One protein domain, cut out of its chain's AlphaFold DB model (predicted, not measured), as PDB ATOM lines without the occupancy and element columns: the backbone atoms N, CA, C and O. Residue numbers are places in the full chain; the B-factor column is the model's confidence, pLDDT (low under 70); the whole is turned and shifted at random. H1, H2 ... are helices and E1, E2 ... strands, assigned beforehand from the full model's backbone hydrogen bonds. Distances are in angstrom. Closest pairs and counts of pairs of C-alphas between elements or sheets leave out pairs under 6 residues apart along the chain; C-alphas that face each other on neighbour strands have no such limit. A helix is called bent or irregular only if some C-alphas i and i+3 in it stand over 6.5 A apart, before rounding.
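Overview. This is residues 5 to 62 and 141 to 171 of the 255 residues of an uncharacterized protein of Chloroflexi bacterium (UniProt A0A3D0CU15). What is the main picture? Two long helices make the core: H3 runs along the length, and H4, sharply kinked, crosses one side of it at a steep tilt. Short H1 packs on H4 with H4's residues 151 to 155, H2 is set steeply to H3 away from H4, and the last part of H3 with residues 59 to 62 sticks out as a free tail. What are the counts and the size? The printed part has 89 residues, with four named helices and one named strand in the order H1, H2, H3, H4, E1, and its class is mostly helix. The whole is compact, with a radius of gyration of the C-alphas of 13.5 A, yet elongated, spanning 44 by 26 by 20 A.

Arrangement. How do the two longest helices stand to each other? H3, residues 38 to 58, and H4, residues 144 to 164, touch with 20 pairs of C-alphas within 8 A, the closest being those of Asn 47 and Pro 144, 5.5 A apart. They run opposite ways at a steep tilt of 60 degrees. H4 is irregular, with C-alphas 150 and 153 7.7 A apart, and has a kink of 74 degrees near residue 151. What else touches these two? H1, residues 8 to 14, touches H4 at its residues 151 to 155 alone, the same way at a shallow tilt of 26 degrees, and the closest C-alphas are those of Arg 12 and Tyr 154, 5.4 A apart. H2, residues 19 to 32, and H3 only just touch, with 3 pairs of C-alphas within 8 A, through residues 21 to 25 and 41 to 45 alone; the closest C-alphas are those of Asp 21 and Leu 45, 6.9 A apart, and the helices run opposite ways at a steep tilt of 62 degrees. Of these three touching pairs one is at a shallow tilt, and the helix packing is mostly crossed, helix lines set steeply to each other, but only just. What stays apart, and where is the strand? Among the pairs that are apart are H2 and H4, H1 and H3, and H1 and H2. E1, residues 169 to 171, pairs with no named strand; its closest C-alpha pair with H4 is Met 163 and Phe 169, 6.4 A apart. What do the helix backbones show? In H1, H2 and H3 every O i to N i+4 pair is within hydrogen-bond range, while in H4 14 of 17 are.

Along the chain. Where are the long helices? H3 begins at C-alpha 38, at (175.057, 183.799, 263.700), and measures 30.1 A to C-alpha 58, at (147.392, 188.333, 252.786). H4 measures 25.3 A from C-alpha 144 to C-alpha 164. Where are the other elements? H1 begins at C-alpha 8, at (157.974, 177.798, 270.046), and is 9.6 A long to C-alpha 14, and H2 is 19.9 A long from C-alpha 19 to C-alpha 32. E1 is 6.7 A long and ends at C-alpha 171, at (183.549, 180.586, 260.094).

Size, cuts and confidence. What makes the length? The two C-alphas farthest apart are those of Pro 62 and Arg 171, 45.9 A. Residues 55 to 62, of which 55 to 58 belong to H3, stand free, and the body without them spans 34 by 24 by 20 A. Where is the cut, and how long are the links? Residues 63 to 140 are not printed, and C-alphas 62 and 141 are 22.3 A apart across the cut. Of the links that are printed whole, H1 to H2, H2 to H3 and H4 to E1 are tight. How confident is the model? The mean pLDDT of the printed part is 90.5, and residue 60 is under 70.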
ATOM      1  N   THR A   5     154.660 180.491 262.939       88.12
ATOM      2  CA  THR A   5     155.832 181.297 263.321       88.12
ATOM      3  C   THR A   5     155.710 181.892 264.725       88.12
ATOM      4  O   THR A   5     156.720 182.181 265.357       88.12
ATOM      5  N   GLN A   6     154.494 181.998 265.264       89.38
ATOM      6  CA  GLN A   6     154.242 182.499 266.618       89.38
ATOM      7  C   GLN A   6     154.454 181.432 267.707       89.38
ATOM      8  O   GLN A   6     154.430 181.735 268.901       89.38
ATOM      9  N   THR A   7     154.702 180.176 267.318       88.19
ATOM     10  CA  THR A   7     154.827 179.049 268.251       88.19
ATOM     11  C   THR A   7     156.279 178.622 268.459       88.19
ATOM     12  O   THR A   7     157.043 178.445 267.510       88.19
ATOM     13  N   GLU A   8     156.653 178.344 269.708       92.00
ATOM     14  CA  GLU A   8     157.974 177.798 270.046       92.00
ATOM     15  C   GLU A   8     158.246 176.463 269.331       92.00
ATOM     16  O   GLU A   8     159.336 176.226 268.807       92.00
ATOM     17  N   ARG A   9     157.225 175.594 269.273       92.50
ATOM     18  CA  ARG A   9     157.298 174.260 268.657       92.50
ATOM     19  C   ARG A   9     157.783 174.326 267.210       92.50
ATOM     20  O   ARG A   9     158.525 173.449 266.774       92.50
ATOM     21  N   TYR A  10     157.382 175.351 266.462       92.81
ATOM     22  CA  TYR A  10     157.853 175.535 265.097       92.81
ATOM     23  C   TYR A  10     159.369 175.769 265.057       92.81
ATOM     24  O   TYR A  10     160.090 175.003 264.417       92.81
ATOM     25  N   TRP A  11     159.877 176.756 265.794       95.31
ATOM     26  CA  TRP A  11     161.304 177.098 265.794       95.31
ATOM     27  C   TRP A  11     162.182 175.983 266.366       95.31
ATOM     28  O   TRP A  11     163.211 175.626 265.783       95.31
ATOM     29  N   ARG A  12     161.742 175.361 267.460       93.25
ATOM     30  CA  ARG A  12     162.479 174.279 268.116       93.25
ATOM     31  C   ARG A  12     162.469 172.985 267.309       93.25
ATOM     32  O   ARG A  12     163.528 172.418 267.055       93.25
ATOM     33  N   ASP A  13     161.312 172.554 266.811       92.50
ATOM     34  CA  ASP A  13     161.157 171.185 266.299       92.50
ATOM     35  C   ASP A  13     161.053 171.121 264.764       92.50
ATOM     36  O   ASP A  13     161.426 170.111 264.166       92.50
ATOM     37  N   LYS A  14     160.563 172.181 264.103       91.50
ATOM     38  CA  LYS A  14     160.244 172.173 262.659       91.50
ATOM     39  C   LYS A  14     161.167 173.015 261.788       91.50
ATOM     40  O   LYS A  14     161.359 172.648 260.634       91.50
ATOM     41  N   PHE A  15     161.743 174.094 262.314       92.75
ATOM     42  CA  PHE A  15     162.668 174.933 261.554       92.75
ATOM     43  C   PHE A  15     163.860 174.111 261.045       92.75
ATOM     44  O   PHE A  15     164.479 173.373 261.824       92.75
ATOM     45  N   ARG A  16     164.151 174.262 259.753       90.81
ATOM     46  CA  ARG A  16     165.281 173.696 259.009       90.81
ATOM     47  C   ARG A  16     165.683 174.702 257.942       90.81
ATOM     48  O   ARG A  16     164.795 175.372 257.408       90.81
ATOM     49  N   LEU A  17     166.974 174.785 257.635       89.50
ATOM     50  CA  LEU A  17     167.435 175.612 256.531       89.50
ATOM     51  C   LEU A  17     167.018 174.961 255.208       89.50
ATOM     52  O   LEU A  17     167.353 173.808 254.934       89.50
ATOM     53  N   THR A  18     166.246 175.691 254.415       90.50
ATOM     54  CA  THR A  18     165.814 175.273 253.072       90.50
ATOM     55  C   THR A  18     166.739 175.843 252.003       90.50
ATOM     56  O   THR A  18     167.483 176.781 252.274       90.50
ATOM     57  N   ASP A  19     166.680 175.315 250.782       89.12
ATOM     58  CA  ASP A  19     167.494 175.830 249.670       89.12
ATOM     59  C   ASP A  19     167.160 177.300 249.360       89.12
ATOM     60  O   ASP A  19     168.060 178.116 249.203       89.12
ATOM     61  N   GLU A  20     165.880 177.678 249.430       89.50
ATOM     62  CA  GLU A  20     165.444 179.077 249.301       89.50
ATOM     63  C   GLU A  20     166.060 179.979 250.388       89.50
ATOM     64  O   GLU A  20     166.461 181.108 250.111       89.50
ATOM     65  N   ASP A  21     166.190 179.490 251.627       91.00
ATOM     66  CA  ASP A  21     166.865 180.250 252.684       91.00
ATOM     67  C   ASP A  21     168.351 180.451 252.370       91.00
ATOM     68  O   ASP A  21     168.900 181.509 252.683       91.00
ATOM     69  N   ARG A  22     169.009 179.444 251.778       90.81
ATOM     70  CA  ARG A  22     170.424 179.519 251.386       90.81
ATOM     71  C   ARG A  22     170.616 180.542 250.278       90.81
ATOM     72  O   ARG A  22     171.487 181.397 250.414       90.81
ATOM     73  N   ASP A  23     169.773 180.510 249.252       91.38
ATOM     74  CA  ASP A  23     169.813 181.464 248.140       91.38
ATOM     75  C   ASP A  23     169.598 182.901 248.637       91.38
ATOM     76  O   ASP A  23     170.416 183.787 248.376       91.38
ATOM     77  N   ASN A  24     168.563 183.118 249.456       91.81
ATOM     78  CA  ASN A  24     168.281 184.420 250.063       91.81
ATOM     79  C   ASN A  24     169.427 184.895 250.971       91.81
ATOM     80  O   ASN A  24     169.742 186.088 251.038       91.81
ATOM     81  N   LEU A  25     170.066 183.973 251.694       92.12
ATOM     82  CA  LEU A  25     171.208 184.287 252.541       92.12
ATOM     83  C   LEU A  25     172.437 184.676 251.706       92.12
ATOM     84  O   LEU A  25     173.098 185.662 252.041       92.12
ATOM     85  N   LEU A  26     172.724 183.957 250.618       92.25
ATOM     86  CA  LEU A  26     173.791 184.294 249.670       92.25
ATOM     87  C   LEU A  26     173.576 185.683 249.066       92.25
ATOM     88  O   LEU A  26     174.506 186.493 249.060       92.25
ATOM     89  N   GLU A  27     172.351 185.997 248.640       93.44
ATOM     90  CA  GLU A  27     172.000 187.342 248.180       93.44
ATOM     91  C   GLU A  27     172.254 188.380 249.283       93.44
ATOM     92  O   GLU A  27     172.928 189.382 249.041       93.44
ATOM     93  N   SER A  28     171.837 188.106 250.526       93.31
ATOM     94  CA  SER A  28     172.091 188.988 251.677       93.31
ATOM     95  C   SER A  28     173.582 189.283 251.873       93.31
ATOM     96  O   SER A  28     173.957 190.430 252.137       93.31
ATOM     97  N   PHE A  29     174.444 188.272 251.730       94.69
ATOM     98  CA  PHE A  29     175.897 188.430 251.815       94.69
ATOM     99  C   PHE A  29     176.459 189.299 250.690       94.69
ATOM    100  O   PHE A  29     177.293 190.165 250.959       94.69
ATOM    101  N   ILE A  30     175.988 189.103 249.457       92.62
ATOM    102  CA  ILE A  30     176.401 189.897 248.292       92.62
ATOM    103  C   ILE A  30     175.965 191.353 248.469       92.62
ATOM    104  O   ILE A  30     176.789 192.260 248.359       92.62
ATOM    105  N   THR A  31     174.694 191.585 248.804       93.75
ATOM    106  CA  THR A  31     174.130 192.931 248.968       93.75
ATOM    107  C   THR A  31     174.808 193.700 250.095       93.75
ATOM    108  O   THR A  31     175.125 194.878 249.937       93.75
ATOM    109  N   LYS A  32     175.036 193.058 251.246       92.94
ATOM    110  CA  LYS A  32     175.676 193.715 252.397       92.94
ATOM    111  C   LYS A  32     177.195 193.792 252.265       92.94
ATOM    112  O   LYS A  32     177.813 194.574 252.986       92.94
ATOM    113  N   ALA A  33     177.787 192.971 251.397       93.56
ATOM    114  CA  ALA A  33     179.223 192.855 251.172       93.56
ATOM    115  C   ALA A  33     180.037 192.732 252.480       93.56
ATOM    116  O   ALA A  33     181.080 193.370 252.652       93.56
ATOM    117  N   THR A  34     179.537 191.943 253.438       94.88
ATOM    118  CA  THR A  34     180.139 191.803 254.770       94.88
ATOM    119  C   THR A  34     179.849 190.430 255.389       94.88
ATOM    120  O   THR A  34     178.754 189.901 255.179       94.88
ATOM    121  N   PRO A  35     180.774 189.855 256.181       96.12
ATOM    122  CA  PRO A  35     180.497 188.672 256.988       96.12
ATOM    123  C   PRO A  35     179.412 188.948 258.036       96.12
ATOM    124  O   PRO A  35     179.402 190.006 258.679       96.12
ATOM    125  N   LEU A  36     178.540 187.970 258.260       96.62
ATOM    126  CA  LEU A  36     177.374 188.085 259.135       96.62
ATOM    127  C   LEU A  36     177.556 187.212 260.371       96.62
ATOM    128  O   LEU A  36     178.094 186.113 260.278       96.62
ATOM    129  N   SER A  37     177.110 187.704 261.526       96.06
ATOM    130  CA  SER A  37     177.096 186.900 262.746       96.06
ATOM    131  C   SER A  37     175.990 185.852 262.715       96.06
ATOM    132  O   SER A  37     174.986 186.030 262.016       96.06
ATOM    133  N   THR A  38     176.121 184.802 263.526       95.94
ATOM    134  CA  THR A  38     175.057 183.799 263.700       95.94
ATOM    135  C   THR A  38     173.731 184.460 264.103       95.94
ATOM    136  O   THR A  38     172.681 184.147 263.540       95.94
ATOM    137  N   ASP A  39     173.778 185.445 265.008       96.12
ATOM    138  CA  ASP A  39     172.613 186.247 265.399       96.12
ATOM    139  C   ASP A  39     171.992 187.017 264.217       96.12
ATOM    140  O   ASP A  39     170.770 187.041 264.061       96.12
ATOM    141  N   ALA A  40     172.808 187.633 263.357       96.06
ATOM    142  CA  ALA A  40     172.312 188.388 262.205       96.06
ATOM    143  C   ALA A  40     171.644 187.481 261.159       96.06
ATOM    144  O   ALA A  40     170.613 187.854 260.593       96.06
ATOM    145  N   ILE A  41     172.209 186.293 260.925       96.44
ATOM    146  CA  ILE A  41     171.643 185.285 260.019       96.44
ATOM    147  C   ILE A  41     170.318 184.766 260.581       96.44
ATOM    148  O   ILE A  41     169.316 184.733 259.870       96.44
ATOM    149  N   ALA A  42     170.279 184.430 261.871       96.56
ATOM    150  CA  ALA A  42     169.067 183.960 262.527       96.56
ATOM    151  C   ALA A  42     167.935 184.998 262.457       96.56
ATOM    152  O   ALA A  42     166.823 184.652 262.062       96.56
ATOM    153  N   ARG A  43     168.213 186.279 262.747       96.50
ATOM    154  CA  ARG A  43     167.230 187.370 262.594       96.50
ATOM    155  C   ARG A  43     166.709 187.482 261.165       96.50
ATOM    156  O   ARG A  43     165.501 187.582 260.967       96.50
ATOM    157  N   PHE A  44     167.609 187.445 260.183       94.94
ATOM    158  CA  PHE A  44     167.249 187.519 258.769       94.94
ATOM    159  C   PHE A  44     166.278 186.399 258.378       94.94
ATOM    160  O   PHE A  44     165.194 186.680 257.872       94.94
ATOM    161  N   LEU A  45     166.620 185.149 258.696       95.12
ATOM    162  CA  LEU A  45     165.789 183.992 258.365       95.12
ATOM    163  C   LEU A  45     164.455 184.001 259.111       95.12
ATOM    164  O   LEU A  45     163.416 183.703 258.525       95.12
ATOM    165  N   MET A  46     164.455 184.372 260.394       94.75
ATOM    166  CA  MET A  46     163.216 184.465 261.164       94.75
ATOM    167  C   MET A  46     162.261 185.508 260.577       94.75
ATOM    168  O   MET A  46     161.067 185.233 260.432       94.75
ATOM    169  N   ASN A  47     162.788 186.664 260.174       93.31
ATOM    170  CA  ASN A  47     162.011 187.698 259.502       93.31
ATOM    171  C   ASN A  47     161.499 187.241 258.124       93.31
ATOM    172  O   ASN A  47     160.346 187.506 257.794       93.31
ATOM    173  N   GLU A  48     162.296 186.518 257.332       90.88
ATOM    174  CA  GLU A  48     161.819 185.981 256.050       90.88
ATOM    175  C   GLU A  48     160.691 184.959 256.234       90.88
ATOM    176  O   GLU A  48     159.687 185.018 255.523       90.88
ATOM    177  N   ARG A  49     160.766 184.090 257.250       90.94
ATOM    178  CA  ARG A  49     159.668 183.164 257.584       90.94
ATOM    179  C   ARG A  49     158.408 183.886 258.037       90.94
ATOM    180  O   ARG A  49     157.320 183.517 257.601       90.94
ATOM    181  N   TYR A  50     158.558 184.913 258.869       90.00
ATOM    182  CA  TYR A  50     157.448 185.771 259.270       90.00
ATOM    183  C   TYR A  50     156.782 186.402 258.040       90.00
ATOM    184  O   TYR A  50     155.582 186.250 257.829       90.00
ATOM    185  N   ARG A  51     157.569 187.031 257.160       87.38
ATOM    186  CA  ARG A  51     157.065 187.677 255.939       87.38
ATOM    187  C   ARG A  51     156.417 186.692 254.977       87.38
ATOM    188  O   ARG A  51     155.396 187.021 254.384       87.38
ATOM    189  N   ALA A  52     156.983 185.502 254.808       86.56
ATOM    190  CA  ALA A  52     156.391 184.461 253.976       86.56
ATOM    191  C   ALA A  52     155.013 184.029 254.508       86.56
ATOM    192  O   ALA A  52     154.073 183.902 253.725       86.56
ATOM    193  N   GLU A  53     154.868 183.868 255.827       85.94
ATOM    194  CA  GLU A  53     153.569 183.578 256.445       85.94
ATOM    195  C   GLU A  53     152.575 184.733 256.242       85.94
ATOM    196  O   GLU A  53     151.451 184.489 255.800       85.94
ATOM    197  N   GLU A  54     152.997 185.983 256.463       82.31
ATOM    198  CA  GLU A  54     152.157 187.164 256.211       82.31
ATOM    199  C   GLU A  54     151.697 187.241 254.749       82.31
ATOM    200  O   GLU A  54     150.519 187.474 254.489       82.31
ATOM    201  N   ARG A  55     152.581 186.971 253.777       80.94
ATOM    202  CA  ARG A  55     152.219 186.942 252.346       80.94
ATOM    203  C   ARG A  55     151.153 185.885 252.052       80.94
ATOM    204  O   ARG A  55     150.216 186.159 251.308       80.94
ATOM    205  N   VAL A  56     151.266 184.691 252.641       80.75
ATOM    206  CA  VAL A  56     150.272 183.616 252.469       80.75
ATOM    207  C   VAL A  56     148.930 183.992 253.096       80.75
ATOM    208  O   VAL A  56     147.883 183.677 252.528       80.75
ATOM    209  N   LEU A  57     148.938 184.655 254.254       75.56
ATOM    210  CA  LEU A  57     147.719 185.138 254.902       75.56
ATOM    211  C   LEU A  57     147.069 186.268 254.096       75.56
ATOM    212  O   LEU A  57     145.867 186.207 253.845       75.56
ATOM    213  N   ALA A  58     147.858 187.232 253.621       70.88
ATOM    214  CA  ALA A  58     147.392 188.333 252.786       70.88
ATOM    215  C   ALA A  58     146.796 187.837 251.460       70.88
ATOM    216  O   ALA A  58     145.712 188.266 251.079       70.88
ATOM    217  N   ALA A  59     147.434 186.863 250.799       70.94
ATOM    218  CA  ALA A  59     146.946 186.287 249.542       70.94
ATOM    219  C   ALA A  59     145.599 185.548 249.667       70.94
ATOM    220  O   ALA A  59     144.943 185.279 248.661       70.94
ATOM    221  N   ARG A  60     145.178 185.189 250.887       69.38
ATOM    222  CA  ARG A  60     143.870 184.563 251.146       69.38
ATOM    223  C   ARG A  60     142.753 185.572 251.347       69.38
ATOM    224  O   ARG A  60     141.585 185.183 251.312       69.38
ATOM    225  N   VAL A  61     143.091 186.833 251.591       71.50
ATOM    226  CA  VAL A  61     142.094 187.886 251.693       71.50
ATOM    227  C   VAL A  61     141.617 188.205 250.273       71.50
ATOM    228  O   VAL A  61     142.451 188.436 249.397       71.50
ATOM    229  N   PRO A  62     140.299 188.175 250.000       73.44
ATOM    230  CA  PRO A  62     139.775 188.518 248.684       73.44
ATOM    231  C   PRO A  62     140.291 189.888 248.241       73.44
ATOM    232  O   PRO A  62     140.339 190.811 249.050       73.44
ATOM    233  N   GLN A 141     150.256 189.541 268.766       75.44
ATOM    234  CA  GLN A 141     151.253 188.979 267.847       75.44
ATOM    235  C   GLN A 141     152.654 189.503 268.167       75.44
ATOM    236  O   GLN A 141     152.881 190.710 268.179       75.44
ATOM    237  N   LEU A 142     153.611 188.591 268.353       84.25
ATOM    238  CA  LEU A 142     155.014 188.957 268.510       84.25
ATOM    239  C   LEU A 142     155.554 189.459 267.167       84.25
ATOM    240  O   LEU A 142     155.427 188.781 266.136       84.25
ATOM    241  N   SER A 143     156.186 190.627 267.199       87.56
ATOM    242  CA  SER A 143     156.990 191.163 266.103       87.56
ATOM    243  C   SER A 143     158.173 190.238 265.770       87.56
ATOM    244  O   SER A 143     158.563 189.408 266.598       87.56
ATOM    245  N   PRO A 144     158.787 190.359 264.577       88.81
ATOM    246  CA  PRO A 144     159.978 189.581 264.224       88.81
ATOM    247  C   PRO A 144     161.104 189.685 265.262       88.81
ATOM    248  O   PRO A 144     161.735 188.680 265.597       88.81
ATOM    249  N   GLU A 145     161.327 190.876 265.814       91.31
ATOM    250  CA  GLU A 145     162.294 191.109 266.884       91.31
ATOM    251  C   GLU A 145     161.918 190.383 268.183       91.31
ATOM    252  O   GLU A 145     162.768 189.704 268.756       91.31
ATOM    253  N   GLU A 146     160.660 190.445 268.620       92.69
ATOM    254  CA  GLU A 146     160.203 189.733 269.825       92.69
ATOM    255  C   GLU A 146     160.238 188.207 269.638       92.69
ATOM    256  O   GLU A 146     160.602 187.464 270.554       92.69
ATOM    257  N   LEU A 147     159.913 187.718 268.437       94.12
ATOM    258  CA  LEU A 147     160.086 186.310 268.077       94.12
ATOM    259  C   LEU A 147     161.549 185.898 268.189       94.12
ATOM    260  O   LEU A 147     161.844 184.829 268.728       94.12
ATOM    261  N   TYR A 148     162.463 186.733 267.696       95.50
ATOM    262  CA  TYR A 148     163.891 186.479 267.794       95.50
ATOM    263  C   TYR A 148     164.365 186.419 269.246       95.50
ATOM    264  O   TYR A 148     165.062 185.479 269.626       95.50
ATOM    265  N   GLU A 149     163.976 187.385 270.073       95.88
ATOM    266  CA  GLU A 149     164.346 187.401 271.490       95.88
ATOM    267  C   GLU A 149     163.857 186.148 272.218       95.88
ATOM    268  O   GLU A 149     164.567 185.597 273.062       95.88
ATOM    269  N   ARG A 150     162.669 185.654 271.855       95.31
ATOM    270  CA  ARG A 150     162.058 184.497 272.511       95.31
ATOM    271  C   ARG A 150     162.561 183.151 271.998       95.31
ATOM    272  O   ARG A 150     162.738 182.225 272.787       95.31
ATOM    273  N   TYR A 151     162.758 183.016 270.688       95.81
ATOM    274  CA  TYR A 151     162.983 181.725 270.027       95.81
ATOM    275  C   TYR A 151     164.280 181.654 269.212       95.81
ATOM    276  O   TYR A 151     164.655 180.571 268.754       95.81
ATOM    277  N   GLY A 152     165.004 182.765 269.062       95.81
ATOM    278  CA  GLY A 152     166.222 182.856 268.254       95.81
ATOM    279  C   GLY A 152     167.337 181.918 268.712       95.81
ATOM    280  O   GLY A 152     168.137 181.474 267.894       95.81
ATOM    281  N   PHE A 153     167.360 181.522 269.990       96.38
ATOM    282  CA  PHE A 153     168.277 180.492 270.492       96.38
ATOM    283  C   PHE A 153     168.185 179.176 269.699       96.38
ATOM    284  O   PHE A 153     169.213 178.656 269.268       96.38
ATOM    285  N   TYR A 154     166.972 178.674 269.437       95.88
ATOM    286  CA  TYR A 154     166.775 177.421 268.699       95.88
ATOM    287  C   TYR A 154     167.254 177.516 267.253       95.88
ATOM    288  O   TYR A 154     167.802 176.559 266.708       95.88
ATOM    289  N   VAL A 155     167.050 178.681 266.637       95.69
ATOM    290  CA  VAL A 155     167.470 178.951 265.262       95.69
ATOM    291  C   VAL A 155     168.992 179.021 265.185       95.69
ATOM    292  O   VAL A 155     169.577 178.317 264.369       95.69
ATOM    293  N   ARG A 156     169.643 179.777 266.078       96.06
ATOM    294  CA  ARG A 156     171.111 179.875 266.131       96.06
ATOM    295  C   ARG A 156     171.775 178.514 266.305       96.06
ATOM    296  O   ARG A 156     172.659 178.184 265.526       96.06
ATOM    297  N   GLN A 157     171.301 177.694 267.246       94.25
ATOM    298  CA  GLN A 157     171.880 176.368 267.485       94.25
ATOM    299  C   GLN A 157     171.817 175.473 266.236       94.25
ATOM    300  O   GLN A 157     172.775 174.765 265.927       94.25
ATOM    301  N   LYS A 158     170.699 175.510 265.501       93.69
ATOM    302  CA  LYS A 158     170.551 174.756 264.249       93.69
ATOM    303  C   LYS A 158     171.435 175.310 263.139       93.69
ATOM    304  O   LYS A 158     172.047 174.525 262.426       93.69
ATOM    305  N   LEU A 159     171.530 176.635 263.019       93.88
ATOM    306  CA  LEU A 159     172.387 177.280 262.028       93.88
ATOM    307  C   LEU A 159     173.854 176.938 262.243       93.88
ATOM    308  O   LEU A 159     174.520 176.552 261.293       93.88
ATOM    309  N   GLU A 160     174.349 177.014 263.477       92.19
ATOM    310  CA  GLU A 160     175.739 176.662 263.760       92.19
ATOM    311  C   GLU A 160     176.045 175.212 263.380       92.19
ATOM    312  O   GLU A 160     177.095 174.949 262.803       92.19
ATOM    313  N   GLN A 161     175.128 174.281 263.656       90.88
ATOM    314  CA  GLN A 161     175.292 172.872 263.290       90.88
ATOM    315  C   GLN A 161     175.242 172.651 261.773       90.88
ATOM    316  O   GLN A 161     176.101 171.961 261.226       90.88
ATOM    317  N   GLU A 162     174.248 173.221 261.089       90.25
ATOM    318  CA  GLU A 162     174.035 173.005 259.653       90.25
ATOM    319  C   GLU A 162     175.076 173.739 258.792       90.25
ATOM    320  O   GLU A 162     175.511 173.199 257.776       90.25
ATOM    321  N   MET A 163     175.513 174.936 259.196       91.00
ATOM    322  CA  MET A 163     176.529 175.703 258.468       91.00
ATOM    323  C   MET A 163     177.944 175.180 258.725       91.00
ATOM    324  O   MET A 163     178.728 175.129 257.786       91.00
ATOM    325  N   ALA A 164     178.273 174.740 259.947       88.31
ATOM    326  CA  ALA A 164     179.586 174.145 260.224       88.31
ATOM    327  C   ALA A 164     179.793 172.800 259.509       88.31
ATOM    328  O   ALA A 164     180.930 172.397 259.283       88.31
ATOM    329  N   GLY A 165     178.708 172.091 259.185       87.31
ATOM    330  CA  GLY A 165     178.751 170.839 258.430       87.31
ATOM    331  C   GLY A 165     178.804 171.009 256.907       87.31
ATOM    332  O   GLY A 165     178.772 169.999 256.210       87.31
ATOM    333  N   SER A 166     178.834 172.245 256.392       86.94
ATOM    334  CA  SER A 166     178.826 172.554 254.957       86.94
ATOM    335  C   SER A 166     180.118 173.249 254.529       86.94
ATOM    336  O   SER A 166     180.580 174.163 255.204       86.94
ATOM    337  N   ASP A 167     180.642 172.894 253.354       89.44
ATOM    338  CA  ASP A 167     181.805 173.559 252.742       89.44
ATOM    339  C   ASP A 167     181.440 174.901 252.062       89.44
ATOM    340  O   ASP A 167     182.305 175.640 251.576       89.44
ATOM    341  N   GLU A 168     180.147 175.240 252.012       91.31
ATOM    342  CA  GLU A 168     179.640 176.479 251.406       91.31
ATOM    343  C   GLU A 168     179.985 177.727 252.222       91.31
ATOM    344  O   GLU A 168     180.035 178.828 251.665       91.31
ATOM    345  N   PHE A 169     180.214 177.571 253.528       93.81
ATOM    346  CA  PHE A 169     180.457 178.673 254.449       93.81
ATOM    347  C   PHE A 169     181.707 178.424 255.277       93.81
ATOM    348  O   PHE A 169     181.934 177.339 255.801       93.81
ATOM    349  N   VAL A 170     182.473 179.486 255.480       95.06
ATOM    350  CA  VAL A 170     183.589 179.508 256.420       95.06
ATOM    351  C   VAL A 170     183.225 180.328 257.650       95.06
ATOM    352  O   VAL A 170     182.505 181.329 257.559       95.06
ATOM    353  N   ARG A 171     183.746 179.913 258.806       95.19
ATOM    354  CA  ARG A 171     183.549 180.586 260.094       95.19
ATOM    355  C   ARG A 171     184.870 181.144 260.614       95.19
ATOM    356  O   ARG A 171     185.878 180.444 260.622       95.19
TER     357      ARG A 171